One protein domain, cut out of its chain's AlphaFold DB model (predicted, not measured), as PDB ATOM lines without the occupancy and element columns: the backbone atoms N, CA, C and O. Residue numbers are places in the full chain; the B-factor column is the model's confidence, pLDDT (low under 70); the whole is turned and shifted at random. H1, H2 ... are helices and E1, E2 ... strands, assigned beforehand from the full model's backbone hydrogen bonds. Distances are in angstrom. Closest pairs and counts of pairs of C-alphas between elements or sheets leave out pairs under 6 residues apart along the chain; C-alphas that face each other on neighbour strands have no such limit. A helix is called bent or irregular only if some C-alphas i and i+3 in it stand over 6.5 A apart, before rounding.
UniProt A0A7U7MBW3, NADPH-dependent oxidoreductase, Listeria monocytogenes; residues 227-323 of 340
ATOM      1  N   TRP A 227     -46.418  16.307 -34.165       96.69
ATOM      2  CA  TRP A 227     -45.953  16.400 -32.781       96.69
ATOM      3  C   TRP A 227     -44.544  16.979 -32.684       96.69
ATOM      4  O   TRP A 227     -44.332  17.859 -31.861       96.69
ATOM      5  N   LEU A 228     -43.607  16.554 -33.542       96.19
ATOM      6  CA  LEU A 228     -42.219  17.031 -33.506       96.19
ATOM      7  C   LEU A 228     -42.122  18.558 -33.619       96.19
ATOM      8  O   LEU A 228     -41.447  19.179 -32.804       96.19
ATOM      9  N   GLU A 229     -42.819  19.159 -34.584       96.38
ATOM     10  CA  GLU A 229     -42.773  20.608 -34.814       96.38
ATOM     11  C   GLU A 229     -43.417  21.375 -33.653       96.38
ATOM     12  O   GLU A 229     -42.840  22.324 -33.122       96.38
ATOM     13  N   LYS A 230     -44.584  20.914 -33.186       97.25
ATOM     14  CA  LYS A 230     -45.303  21.538 -32.064       97.25
ATOM     15  C   LYS A 230     -44.545  21.396 -30.747       97.25
ATOM     16  O   LYS A 230     -44.491  22.331 -29.954       97.25
ATOM     17  N   ALA A 231     -43.956  20.229 -30.506       97.12
ATOM     18  CA  ALA A 231     -43.150  19.957 -29.327       97.12
ATOM     19  C   ALA A 231     -41.862  20.781 -29.342       97.12
ATOM     20  O   ALA A 231     -41.500  21.342 -28.309       97.12
ATOM     21  N   ALA A 232     -41.204  20.897 -30.500       97.19
ATOM     22  CA  ALA A 232     -40.029  21.739 -30.680       97.19
ATOM     23  C   ALA A 232     -40.338  23.208 -30.360       97.19
ATOM     24  O   ALA A 232     -39.592  23.831 -29.607       97.19
ATOM     25  N   GLU A 233     -41.460  23.740 -30.852       97.12
ATOM     26  CA  GLU A 233     -41.919  25.091 -30.516       97.12
ATOM     27  C   GLU A 233     -42.207  25.237 -29.013       97.12
ATOM     28  O   GLU A 233     -41.691  26.155 -28.371       97.12
ATOM     29  N   ALA A 234     -42.962  24.301 -28.427       96.75
ATOM     30  CA  ALA A 234     -43.375  24.347 -27.024       96.75
ATOM     31  C   ALA A 234     -42.197  24.368 -26.035       96.75
ATOM     32  O   ALA A 234     -42.284  25.008 -24.987       96.75
ATOM     33  N   VAL A 235     -41.094  23.683 -26.357       96.44
ATOM     34  CA  VAL A 235     -39.895  23.638 -25.501       96.44
ATOM     35  C   VAL A 235     -38.801  24.620 -25.922       96.44
ATOM     36  O   VAL A 235     -37.742  24.649 -25.295       96.44
ATOM     37  N   GLY A 236     -39.021  25.410 -26.979       96.00
ATOM     38  CA  GLY A 236     -38.002  26.298 -27.539       96.00
ATOM     39  C   GLY A 236     -36.769  25.541 -28.043       96.00
ATOM     40  O   GLY A 236     -35.636  25.969 -27.814       96.00
ATOM     41  N   ALA A 237     -36.976  24.384 -28.677       96.12
ATOM     42  CA  ALA A 237     -35.900  23.576 -29.231       96.12
ATOM     43  C   ALA A 237     -35.142  24.341 -30.328       96.12
ATOM     44  O   ALA A 237     -35.717  25.093 -31.113       96.12
ATOM     45  N   VAL A 238     -33.830  24.118 -30.392       95.56
ATOM     46  CA  VAL A 238     -32.953  24.727 -31.400       95.56
ATOM     47  C   VAL A 238     -32.696  23.761 -32.554       95.56
ATOM     48  O   VAL A 238     -32.605  22.550 -32.356       95.56
ATOM     49  N   SER A 239     -32.521  24.305 -33.754       95.25
ATOM     50  CA  SER A 239     -32.151  23.569 -34.965       95.25
ATOM     51  C   SER A 239     -31.071  24.324 -35.753       95.25
ATOM     52  O   SER A 239     -30.660  25.433 -35.380       95.25
ATOM     53  N   GLY A 240     -30.555  23.713 -36.819       96.12
ATOM     54  CA  GLY A 240     -29.600  24.357 -37.713       96.12
ATOM     55  C   GLY A 240     -28.188  24.501 -37.130       96.12
ATOM     56  O   GLY A 240     -27.649  23.631 -36.440       96.12
ATOM     57  N   ASN A 241     -27.590  25.671 -37.364       97.31
ATOM     58  CA  ASN A 241     -26.200  25.986 -37.016       97.31
ATOM     59  C   ASN A 241     -25.964  26.380 -35.545       97.31
ATOM     60  O   ASN A 241     -24.884  26.860 -35.195       97.31
ATOM     61  N   THR A 242     -26.948  26.192 -34.666       97.94
ATOM     62  CA  THR A 242     -26.791  26.490 -33.237       97.94
ATOM     63  C   THR A 242     -25.907  25.440 -32.570       97.94
ATOM     64  O   THR A 242     -26.147  24.244 -32.720       97.94
ATOM     65  N   TYR A 243     -24.893  25.875 -31.818       97.50
ATOM     66  CA  TYR A 243     -23.984  24.972 -31.112       97.50
ATOM     67  C   TYR A 243     -24.618  24.355 -29.863       97.50
ATOM     68  O   TYR A 243     -25.155  25.054 -29.006       97.50
ATOM     69  N   VAL A 244     -24.448  23.043 -29.721       96.50
ATOM     70  CA  VAL A 244     -24.818  22.245 -28.553       96.50
ATOM     71  C   VAL A 244     -23.545  21.700 -27.902       96.50
ATOM     72  O   VAL A 244     -22.696  21.076 -28.546       96.50
ATOM     73  N   LYS A 245     -23.406  21.931 -26.594       97.06
ATOM     74  CA  LYS A 245     -22.328  21.356 -25.783       97.06
ATOM     75  C   LYS A 245     -22.715  19.945 -25.343       97.06
ATOM     76  O   LYS A 245     -23.671  19.765 -24.597       97.06
ATOM     77  N   LEU A 246     -21.927  18.959 -25.752       94.38
ATOM     78  CA  LEU A 246     -22.044  17.559 -25.345       94.38
ATOM     79  C   LEU A 246     -21.038  17.244 -24.223       94.38
ATOM     80  O   LEU A 246     -20.124  18.029 -23.963       94.38
ATOM     81  N   ASN A 247     -21.145  16.065 -23.592       87.38
ATOM     82  CA  ASN A 247     -20.259  15.633 -22.492       87.38
ATOM     83  C   ASN A 247     -18.764  15.858 -22.786       87.38
ATOM     84  O   ASN A 247     -18.001  16.252 -21.903       87.38
ATOM     85  N   ARG A 248     -18.350  15.588 -24.032       93.94
ATOM     86  CA  ARG A 248     -16.984  15.768 -24.552       93.94
ATOM     87  C   ARG A 248     -16.997  16.245 -26.013       93.94
ATOM     88  O   ARG A 248     -16.245  15.730 -26.830       93.94
ATOM     89  N   GLY A 249     -17.869  17.193 -26.358       94.62
ATOM     90  CA  GLY A 249     -17.977  17.693 -27.733       94.62
ATOM     91  C   GLY A 249     -18.682  19.041 -27.837       94.62
ATOM     92  O   GLY A 249     -19.393  19.448 -26.921       94.62
ATOM     93  N   LEU A 250     -18.470  19.724 -28.959       97.50
ATOM     94  CA  LEU A 250     -19.140  20.968 -29.324       97.50
ATOM     95  C   LEU A 250     -19.461  20.891 -30.817       97.50
ATOM     96  O   LEU A 250     -18.545  20.905 -31.635       97.50
ATOM     97  N   LEU A 251     -20.740  20.748 -31.148       97.81
ATOM     98  CA  LEU A 251     -21.225  20.547 -32.516       97.81
ATOM     99  C   LEU A 251     -22.475  21.391 -32.737       97.81
ATOM    100  O   LEU A 251     -23.204  21.655 -31.781       97.81
ATOM    101  N   THR A 252     -22.742  21.798 -33.972       98.31
ATOM    102  CA  THR A 252     -24.057  22.346 -34.323       98.31
ATOM    103  C   THR A 252     -25.118  21.245 -34.364       98.31
ATOM    104  O   THR A 252     -24.782  20.063 -34.471       98.31
ATOM    105  N   VAL A 253     -26.404  21.607 -34.301       97.31
ATOM    106  CA  VAL A 253     -27.497  20.627 -34.452       97.31
ATOM    107  C   VAL A 253     -27.404  19.912 -35.803       97.31
ATOM    108  O   VAL A 253     -27.503  18.688 -35.846       97.31
ATOM    109  N   ASP A 254     -27.096  20.634 -36.885       97.25
ATOM    110  CA  ASP A 254     -26.895  20.025 -38.208       97.25
ATOM    111  C   ASP A 254     -25.736  19.021 -38.219       97.25
ATOM    112  O   ASP A 254     -25.863  17.926 -38.760       97.25
ATOM    113  N   GLN A 255     -24.613  19.338 -37.567       97.50
ATOM    114  CA  GLN A 255     -23.490  18.404 -37.440       97.50
ATOM    115  C   GLN A 255     -23.856  17.152 -36.637       97.50
ATOM    116  O   GLN A 255     -23.379  16.064 -36.960       97.50
ATOM    117  N   ILE A 256     -24.697  17.287 -35.610       96.12
ATOM    118  CA  ILE A 256     -25.222  16.145 -34.853       96.12
ATOM    119  C   ILE A 256     -26.121  15.284 -35.747       96.12
ATOM    120  O   ILE A 256     -25.954  14.065 -35.750       96.12
ATOM    121  N   ASN A 257     -27.007  15.893 -36.539       94.50
ATOM    122  CA  ASN A 257     -27.853  15.172 -37.493       94.50
ATOM    123  C   ASN A 257     -27.001  14.400 -38.509       94.50
ATOM    124  O   ASN A 257     -27.143  13.185 -38.615       94.50
ATOM    125  N   TYR A 258     -26.023  15.052 -39.150       94.00
ATOM    126  CA  TYR A 258     -25.103  14.376 -40.073       94.00
ATOM    127  C   TYR A 258     -24.348  13.219 -39.415       94.00
ATOM    128  O   TYR A 258     -24.189  12.158 -40.018       94.00
ATOM    129  N   PHE A 259     -23.891  13.401 -38.174       93.94
ATOM    130  CA  PHE A 259     -23.225  12.340 -37.429       93.94
ATOM    131  C   PHE A 259     -24.155  11.138 -37.209       93.94
ATOM    132  O   PHE A 259     -23.766  10.012 -37.519       93.94
ATOM    133  N   LEU A 260     -25.381  11.359 -36.729       93.75
ATOM    134  CA  LEU A 260     -26.342  10.290 -36.446       93.75
ATOM    135  C   LEU A 260     -26.836   9.586 -37.720       93.75
ATOM    136  O   LEU A 260     -26.955   8.358 -37.729       93.75
ATOM    137  N   ASP A 261     -27.051  10.328 -38.803       89.81
ATOM    138  CA  ASP A 261     -27.473   9.778 -40.096       89.81
ATOM    139  C   ASP A 261     -26.349   8.977 -40.774       89.81
ATOM    140  O   ASP A 261     -26.608   7.998 -41.473       89.81
ATOM    141  N   SER A 262     -25.083   9.322 -40.510       89.94
ATOM    142  CA  SER A 262     -23.922   8.589 -41.038       89.94
ATOM    143  C   SER A 262     -23.664   7.235 -40.362       89.94
ATOM    144  O   SER A 262     -22.857   6.440 -40.853       89.94
ATOM    145  N   MET A 263     -24.336   6.940 -39.244       89.44
ATOM    146  CA  MET A 263     -24.111   5.711 -38.480       89.44
ATOM    147  C   MET A 263     -24.422   4.461 -39.325       89.44
ATOM    148  O   MET A 263     -25.420   4.431 -40.050       89.44
ATOM    149  N   PRO A 264     -23.632   3.374 -39.222       88.19
ATOM    150  CA  PRO A 264     -23.853   2.119 -39.948       88.19
ATOM    151  C   PRO A 264     -25.015   1.273 -39.391       88.19
ATOM    152  O   PRO A 264     -25.005   0.052 -39.510       88.19
ATOM    153  N   MET A 265     -25.987   1.900 -38.723       86.56
ATOM    154  CA  MET A 265     -27.120   1.239 -38.079       86.56
ATOM    155  C   MET A 265     -28.319   2.185 -37.957       86.56
ATOM    156  O   MET A 265     -28.152   3.402 -37.870       86.56
ATOM    157  N   GLU A 266     -29.517   1.605 -37.906       87.62
ATOM    158  CA  GLU A 266     -30.738   2.308 -37.510       87.62
ATOM    159  C   GLU A 266     -30.724   2.549 -36.000       87.62
ATOM    160  O   GLU A 266     -30.552   1.628 -35.198       87.62
ATOM    161  N   LEU A 267     -30.912   3.804 -35.619       91.00
ATOM    162  CA  LEU A 267     -31.017   4.259 -34.247       91.00
ATOM    163  C   LEU A 267     -32.446   4.716 -33.998       91.00
ATOM    164  O   LEU A 267     -33.072   5.387 -34.811       91.00
ATOM    165  N   THR A 268     -32.973   4.333 -32.846       91.81
ATOM    166  CA  THR A 268     -34.284   4.739 -32.355       91.81
ATOM    167  C   THR A 268     -34.136   5.023 -30.872       91.81
ATOM    168  O   THR A 268     -33.492   4.256 -30.157       91.81
ATOM    169  N   PHE A 269     -34.744   6.106 -30.407       94.38
ATOM    170  CA  PHE A 269     -34.813   6.434 -28.996       94.38
ATOM    171  C   PHE A 269     -36.268   6.514 -28.540       94.38
ATOM    172  O   PHE A 269     -37.083   7.237 -29.119       94.38
ATOM    173  N   ALA A 270     -36.567   5.767 -27.481       94.19
ATOM    174  CA  ALA A 270     -37.756   5.944 -26.671       94.19
ATOM    175  C   ALA A 270     -37.321   6.273 -25.241       94.19
ATOM    176  O   ALA A 270     -36.334   5.720 -24.748       94.19
ATOM    177  N   ASP A 271     -38.026   7.194 -24.598       92.38
ATOM    178  CA  ASP A 271     -37.671   7.664 -23.265       92.38
ATOM    179  C   ASP A 271     -38.123   6.698 -22.151       92.38
ATOM    180  O   ASP A 271     -38.715   5.639 -22.381       92.38
ATOM    181  N   SER A 272     -37.860   7.061 -20.891       88.38
ATOM    182  CA  SER A 272     -38.288   6.258 -19.737       88.38
ATOM    183  C   SER A 272     -39.804   6.258 -19.493       88.38
ATOM    184  O   SER A 272     -40.268   5.523 -18.619       88.38
ATOM    185  N   ASN A 273     -40.577   7.053 -20.234       90.81
ATOM    186  CA  ASN A 273     -42.038   7.020 -20.242       90.81
ATOM    187  C   ASN A 273     -42.589   6.187 -21.411       90.81
ATOM    188  O   ASN A 273     -43.793   6.162 -21.617       90.81
ATOM    189  N   ASN A 274     -41.730   5.484 -22.163       94.19
ATOM    190  CA  ASN A 274     -42.108   4.699 -23.341       94.19
ATOM    191  C   ASN A 274     -42.712   5.557 -24.476       94.19
ATOM    192  O   ASN A 274     -43.519   5.063 -25.267       94.19
ATOM    193  N   GLN A 275     -42.300   6.825 -24.587       95.81
ATOM    194  CA  GLN A 275     -42.607   7.679 -25.735       95.81
ATOM    195  C   GLN A 275     -41.472   7.599 -26.761       95.81
ATOM    196  O   GLN A 275     -40.301   7.706 -26.402       95.81
ATOM    197  N   PHE A 276     -41.794   7.396 -28.040       96.00
ATOM    198  CA  PHE A 276     -40.815   7.345 -29.128       96.00
ATOM    199  C   PHE A 276     -40.497   8.759 -29.625       96.00
ATOM    200  O   PHE A 276     -41.371   9.442 -30.147       96.00
ATOM    201  N   LEU A 277     -39.245   9.198 -29.470       95.75
ATOM    202  CA  LEU A 277     -38.870  10.609 -29.647       95.75
ATOM    203  C   LEU A 277     -37.886  10.862 -30.788       95.75
ATOM    204  O   LEU A 277     -37.732  12.003 -31.209       95.75
ATOM    205  N   TYR A 278     -37.188   9.836 -31.273       95.56
ATOM    206  CA  TYR A 278     -36.165  10.039 -32.292       95.56
ATOM    207  C   TYR A 278     -35.861   8.767 -33.080       95.56
ATOM    208  O   TYR A 278     -35.830   7.668 -32.520       95.56
ATOM    209  N   TYR A 279     -35.559   8.943 -34.363       93.12
ATOM    210  CA  TYR A 279     -34.856   7.977 -35.198       93.12
ATOM    211  C   TYR A 279     -33.918   8.714 -36.160       93.12
ATOM    212  O   TYR A 279     -34.189   9.862 -36.510       93.12
ATOM    213  N   ASN A 280     -32.826   8.075 -36.588       91.81
ATOM    214  CA  ASN A 280     -31.967   8.638 -37.634       91.81
ATOM    215  C   ASN A 280     -32.551   8.340 -39.025       91.81
ATOM    216  O   ASN A 280     -32.959   7.210 -39.312       91.81
ATOM    217  N   LEU A 281     -32.601   9.342 -39.905       85.31
ATOM    218  CA  LEU A 281     -33.205   9.212 -41.235       85.31
ATOM    219  C   LEU A 281     -32.163   8.683 -42.226       85.31
ATOM    220  O   LEU A 281     -31.709   9.370 -43.135       85.31
ATOM    221  N   ARG A 282     -31.762   7.430 -42.015       80.12
ATOM    222  CA  ARG A 282     -30.688   6.789 -42.778       80.12
ATOM    223  C   ARG A 282     -31.069   6.485 -44.227       80.12
ATOM    224  O   ARG A 282     -30.259   6.641 -45.135       80.12
ATOM    225  N   GLU A 283     -32.282   5.982 -44.419       82.00
ATOM    226  CA  GLU A 283     -32.815   5.517 -45.698       82.00
ATOM    227  C   GLU A 283     -34.311   5.837 -45.781       82.00
ATOM    228  O   GLU A 283     -34.939   6.202 -44.789       82.00
ATOM    229  N   GLU A 284     -34.912   5.688 -46.958       84.69
ATOM    230  CA  GLU A 284     -36.368   5.768 -47.079       84.69
ATOM    231  C   GLU A 284     -37.056   4.659 -46.266       84.69
ATOM    232  O   GLU A 284     -36.559   3.535 -46.174       84.69
ATOM    233  N   ALA A 285     -38.251   4.947 -45.740       84.06
ATOM    234  CA  ALA A 285     -39.005   4.058 -44.848       84.06
ATOM    235  C   ALA A 285     -39.145   2.610 -45.360       84.06
ATOM    236  O   ALA A 285     -39.160   1.666 -44.573       84.06
ATOM    237  N   GLN A 286     -39.245   2.429 -46.678       83.06
ATOM    238  CA  GLN A 286     -39.369   1.120 -47.327       83.06
ATOM    239  C   GLN A 286     -38.106   0.250 -47.233       83.06
ATOM    240  O   GLN A 286     -38.217  -0.979 -47.235       83.06
ATOM    241  N   ASN A 287     -36.935   0.879 -47.121       83.44
ATOM    242  CA  ASN A 287     -35.634   0.210 -47.068       83.44
ATOM    243  C   ASN A 287     -35.148  -0.014 -45.630       83.44
ATOM    244  O   ASN A 287     -34.280  -0.852 -45.402       83.44
ATOM    245  N   MET A 288     -35.759   0.661 -44.653       81.06
ATOM    246  CA  MET A 288     -35.474   0.429 -43.240       81.06
ATOM    247  C   MET A 288     -35.958  -0.956 -42.772       81.06
ATOM    248  O   MET A 288     -37.032  -1.443 -43.156       81.06
ATOM    249  N   LEU A 289     -35.196  -1.579 -41.871       76.31
ATOM    250  CA  LEU A 289     -35.558  -2.819 -41.180       76.31
ATOM    251  C   LEU A 289     -36.864  -2.635 -40.402       76.31
ATOM    252  O   LEU A 289     -37.762  -3.480 -40.484       76.31
ATOM    253  N   ALA A 290     -36.986  -1.507 -39.701       77.88
ATOM    254  CA  ALA A 290     -38.224  -1.043 -39.092       77.88
ATOM    255  C   ALA A 290     -38.649   0.277 -39.744       77.88
ATOM    256  O   ALA A 290     -38.141   1.332 -39.385       77.88
ATOM    257  N   ALA A 291     -39.593   0.212 -40.689       83.44
ATOM    258  CA  ALA A 291     -40.085   1.385 -41.411       83.44
ATOM    259  C   ALA A 291     -40.479   2.523 -40.455       83.44
ATOM    260  O   ALA A 291     -41.350   2.341 -39.596       83.44
ATOM    261  N   ARG A 292     -39.841   3.686 -40.627       86.25
ATOM    262  CA  ARG A 292     -40.140   4.911 -39.884       86.25
ATOM    263  C   ARG A 292     -40.728   5.974 -40.792       86.25
ATOM    264  O   ARG A 292     -40.249   6.174 -41.902       86.25
ATOM    265  N   VAL A 293     -41.758   6.661 -40.309       88.19
ATOM    266  CA  VAL A 293     -42.345   7.829 -40.984       88.19
ATOM    267  C   VAL A 293     -42.365   9.025 -40.031       88.19
ATOM    268  O   VAL A 293     -42.478   8.811 -38.823       88.19
ATOM    269  N   PRO A 294     -42.274  10.276 -40.526       86.50
ATOM    270  CA  PRO A 294     -42.170  11.464 -39.671       86.50
ATOM    271  C   PRO A 294     -43.229  11.550 -38.561       86.50
ATOM    272  O   PRO A 294     -42.863  11.719 -37.402       86.50
ATOM    273  N   GLY A 295     -44.506  11.295 -38.875       88.25
ATOM    274  CA  GLY A 295     -45.614  11.330 -37.903       88.25
ATOM    275  C   GLY A 295     -45.591  10.226 -36.837       88.25
ATOM    276  O   GLY A 295     -46.492  10.133 -36.007       88.25
ATOM    277  N   GLN A 296     -44.585   9.344 -36.843       91.31
ATOM    278  CA  GLN A 296     -44.388   8.429 -35.726       91.31
ATOM    279  C   GLN A 296     -43.729   9.097 -34.526       91.31
ATOM    280  O   GLN A 296     -43.992   8.666 -33.407       91.31
ATOM    281  N   VAL A 297     -42.876  10.100 -34.746       95.00
ATOM    282  CA  VAL A 297     -42.180  10.799 -33.660       95.00
ATOM    283  C   VAL A 297     -43.211  11.470 -32.764       95.00
ATOM    284  O   VAL A 297     -44.059  12.210 -33.245       95.00
ATOM    285  N   GLY A 298     -43.136  11.186 -31.469       95.75
ATOM    286  CA  GLY A 298     -44.117  11.596 -30.472       95.75
ATOM    287  C   GLY A 298     -45.008  10.453 -29.999       95.75
ATOM    288  O   GLY A 298     -45.414  10.464 -28.842       95.75
ATOM    289  N   ASN A 299     -45.253   9.426 -30.817       96.50
ATOM    290  CA  ASN A 299     -46.188   8.364 -30.450       96.50
ATOM    291  C   ASN A 299     -45.709   7.536 -29.242       96.50
ATOM    292  O   ASN A 299     -44.508   7.284 -29.079       96.50
ATOM    293  N   PRO A 300     -46.642   7.006 -28.435       96.50
ATOM    294  CA  PRO A 300     -46.308   5.995 -27.446       96.50
ATOM    295  C   PRO A 300     -45.926   4.679 -28.132       96.50
ATOM    296  O   PRO A 300     -46.399   4.372 -29.233       96.50
ATOM    297  N   LEU A 301     -45.106   3.856 -27.470       94.62
ATOM    298  CA  LEU A 301     -44.674   2.569 -28.028       94.62
ATOM    299  C   LEU A 301     -45.856   1.664 -28.419       94.62
ATOM    300  O   LEU A 301     -45.763   0.957 -29.421       94.62
ATOM    301  N   ALA A 302     -46.991   1.739 -27.720       94.56
ATOM    302  CA  ALA A 302     -48.213   1.026 -28.092       94.56
ATOM    303  C   ALA A 302     -48.708   1.355 -29.517       94.56
ATOM    304  O   ALA A 302     -49.171   0.462 -30.214       94.56
ATOM    305  N   LYS A 303     -48.573   2.600 -29.996       93.81
ATOM    306  CA  LYS A 303     -48.956   2.990 -31.370       93.81
ATOM    307  C   LYS A 303     -47.873   2.649 -32.404       93.81
ATOM    308  O   LYS A 303     -48.161   2.532 -33.592       93.81
ATOM    309  N   CYS A 304     -46.637   2.433 -31.960       90.56
ATOM    310  CA  CYS A 304     -45.515   2.018 -32.806       90.56
ATOM    311  C   CYS A 304     -45.467   0.502 -33.071       90.56
ATOM    312  O   CYS A 304     -44.665   0.050 -33.891       90.56
ATOM    313  N   HIS A 305     -46.300  -0.288 -32.387       89.75
ATOM    314  CA  HIS A 305     -46.306  -1.745 -32.469       89.75
ATOM    315  C   HIS A 305     -47.733  -2.289 -32.635       89.75
ATOM    316  O   HIS A 305     -48.678  -1.719 -32.108       89.75
ATOM    317  N   PRO A 306     -47.931  -3.416 -33.338       89.12
ATOM    318  CA  PRO A 306     -49.236  -4.068 -33.362       89.12
ATOM    319  C   PRO A 306     -49.524  -4.727 -32.005       89.12
ATOM    320  O   PRO A 306     -48.618  -5.322 -31.416       89.12
ATOM    321  N   GLU A 307     -50.787  -4.724 -31.563       90.38
ATOM    322  CA  GLU A 307     -51.207  -5.225 -30.235       90.38
ATOM    323  C   GLU A 307     -50.686  -6.633 -29.909       90.38
ATOM    324  O   GLU A 307     -50.225  -6.902 -28.801       90.38
ATOM    325  N   LYS A 308     -50.647  -7.530 -30.905       88.19
ATOM    326  CA  LYS A 308     -50.106  -8.895 -30.760       88.19
ATOM    327  C   LYS A 308     -48.650  -8.952 -30.272       88.19
ATOM    328  O   LYS A 308     -48.206 -10.001 -29.819       88.19
ATOM    329  N   SER A 309     -47.897  -7.859 -30.409       86.19
ATOM    330  CA  SER A 309     -46.491  -7.757 -30.005       86.19
ATOM    331  C   SER A 309     -46.299  -7.079 -28.651       86.19
ATOM    332  O   SER A 309     -45.171  -7.082 -28.167       86.19
ATOM    333  N   PHE A 310     -47.351  -6.536 -28.023       89.69
ATOM    334  CA  PHE A 310     -47.229  -5.781 -26.771       89.69
ATOM    335  C   PHE A 310     -46.517  -6.581 -25.690       89.69
ATOM    336  O   PHE A 310     -45.499  -6.119 -25.198       89.69
ATOM    337  N   LYS A 311     -46.912  -7.835 -25.445       85.06
ATOM    338  CA  LYS A 311     -46.234  -8.693 -24.456       85.06
ATOM    339  C   LYS A 311     -44.731  -8.849 -24.704       85.06
ATOM    340  O   LYS A 311     -43.950  -8.888 -23.759       85.06
ATOM    341  N   ASN A 312     -44.313  -8.932 -25.967       85.44
ATOM    342  CA  ASN A 312     -42.893  -9.018 -26.309       85.44
ATOM    343  C   ASN A 312     -42.190  -7.676 -26.086       85.44
ATOM    344  O   ASN A 312     -41.071  -7.663 -25.588       85.44
ATOM    345  N   VAL A 313     -42.836  -6.561 -26.434       89.06
ATOM    346  CA  VAL A 313     -42.313  -5.207 -26.197       89.06
ATOM    347  C   VAL A 313     -42.160  -4.951 -24.697       89.06
ATOM    348  O   VAL A 313     -41.075  -4.573 -24.267       89.06
ATOM    349  N   GLU A 314     -43.192  -5.237 -23.899       89.44
ATOM    350  CA  GLU A 314     -43.146  -5.167 -22.434       89.44
ATOM    351  C   GLU A 314     -41.996  -6.013 -21.895       89.44
ATOM    352  O   GLU A 314     -41.176  -5.513 -21.131       89.44
ATOM    353  N   TRP A 315     -41.871  -7.264 -22.350       85.56
ATOM    354  CA  TRP A 315     -40.784  -8.142 -21.932       85.56
ATOM    355  C   TRP A 315     -39.406  -7.554 -22.261       85.56
ATOM    356  O   TRP A 315     -38.542  -7.526 -21.388       85.56
ATOM    357  N   VAL A 316     -39.190  -7.043 -23.481       86.88
ATOM    358  CA  VAL A 316     -37.917  -6.409 -23.874       86.88
ATOM    359  C   VAL A 316     -37.602  -5.228 -22.965       86.88
ATOM    360  O   VAL A 316     -36.504  -5.158 -22.411       86.88
ATOM    361  N   ILE A 317     -38.564  -4.324 -22.781       88.62
ATOM    362  CA  ILE A 317     -38.411  -3.139 -21.934       88.62
ATOM    363  C   ILE A 317     -38.072  -3.561 -20.505       88.62
ATOM    364  O   ILE A 317     -37.115  -3.054 -19.925       88.62
ATOM    365  N   GLN A 318     -38.782  -4.545 -19.964       83.88
ATOM    366  CA  GLN A 318     -38.552  -5.093 -18.635       83.88
ATOM    367  C   GLN A 318     -37.156  -5.714 -18.484       83.88
ATOM    368  O   GLN A 318     -36.487  -5.479 -17.473       83.88
ATOM    369  N   GLN A 319     -36.673  -6.474 -19.472       78.06
ATOM    370  CA  GLN A 319     -35.324  -7.049 -19.434       78.06
ATOM    371  C   GLN A 319     -34.241  -5.960 -19.423       78.06
ATOM    372  O   GLN A 319     -33.295  -6.051 -18.639       78.06
ATOM    373  N   LEU A 320     -34.404  -4.925 -20.252       83.25
ATOM    374  CA  LEU A 320     -33.466  -3.804 -20.337       83.25
ATOM    375  C   LEU A 320     -33.502  -2.951 -19.063       83.25
ATOM    376  O   LEU A 320     -32.471  -2.701 -18.444       83.25
ATOM    377  N   ARG A 321     -34.698  -2.554 -18.619       78.75
ATOM    378  CA  ARG A 321     -34.888  -1.727 -17.421       78.75
ATOM    379  C   ARG A 321     -34.373  -2.428 -16.174       78.75
ATOM    380  O   ARG A 321     -33.688  -1.801 -15.375       78.75
ATOM    381  N   SER A 322     -34.647  -3.724 -16.024       67.12
ATOM    382  CA  SER A 322     -34.158  -4.499 -14.879       67.12
ATOM    383  C   SER A 322     -32.651  -4.732 -14.860       67.12
ATOM    384  O   SER A 322     -32.134  -5.204 -13.848       67.12
ATOM    385  N   GLY A 323     -31.939  -4.411 -15.946       65.69
ATOM    386  CA  GLY A 323     -30.540  -4.790 -16.112       65.69
ATOM    387  C   GLY A 323     -30.362  -6.307 -16.194       65.69
ATOM    388  O   GLY A 323     -29.282  -6.824 -15.910       65.69
TER     389      GLY A 323
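What this domain is: This is residues 227 to 323 of the 340 residues of the protein "NADPH-dependent oxidoreductase" of Listeria monocytogenes (UniProt A0A7U7MBW3). A small hairpin of two strands, E3 and E4, lies in the middle of a loose arrangement, with the other parts set round it. At one end of the longest axis is a second hairpin, E1 and E2, which leads straight into helix H2; at the other end are the short H3 and the long H4, while H1 lies to one side and the unnamed residues 280 to 300 make a long excursion. Residues 245 to 250, with the turn of the E1 and E2 hairpin, stick out. The printed part has 97 residues in the order H1 E1 E2 H2 E3 E4 H3 H4, a mixed class of helices and strands with two separate antiparallel sheets of two strands. It is only just loose, close to compact, with a radius of gyration of the C-alphas of 15.2 A and spans of 43 by 30 by 29 A.

How they stand to each other: H1, residues 227 to 234, touches no helix; it is apart from E4, residues 276 to 279, but only just, with the closest C-alphas 8.2 A apart. E1, residues 243 to 246, and E2, residues 249 to 252, form a hairpin, antiparallel at 152 degrees; N 244 and O 251 are within hydrogen-bond range at 2.8 A. H2, residues 253 to 261, follows E2 by a tight link, and the closest C-alphas of E1 and H2, those of Tyr 243 and Val 253, are 6.5 A apart. E3, residues 268 to 270, forms the other hairpin with E4, antiparallel at 164 degrees, with N 269 and O 278 at 2.8 A. The closest C-alphas of E4 and H3, residues 301 to 304, are those of Phe 276 and Leu 301, 6.2 A apart. H3 and H4, residues 307 to 321, are close but not clearly touching: the C-alphas of Ala 302 and Phe 310, their closest, are 7.0 A apart. In H1 and H2 every O i to N i+4 pair is within hydrogen-bond range, in H4 9 of 11, and H3 is too short for such a pair.

Where its parts are: H1 begins at C-alpha 227, (-45.953, 16.400, -32.781), and is 10.1 A long from first to last C-alpha. E1 measures 9.6 A, E2 10.1 A, H2 12.2 A, E3 6.8 A, E4 8.5 A and H3 4.9 A. H4 measures 21.0 A and ends at C-alpha 321, (-34.888, -1.727, -17.421); it is irregular, with C-alphas 308 and 311 7.4 A apart.

The domain as a whole: The two C-alphas farthest apart are those of Leu 250 and Lys 308, at 43.0 A. The printed part has no cut, and the link from E4 to H3, 21 residues, is long. The mean pLDDT of the printed part is 90.7; residues 322 to 323 are under 70.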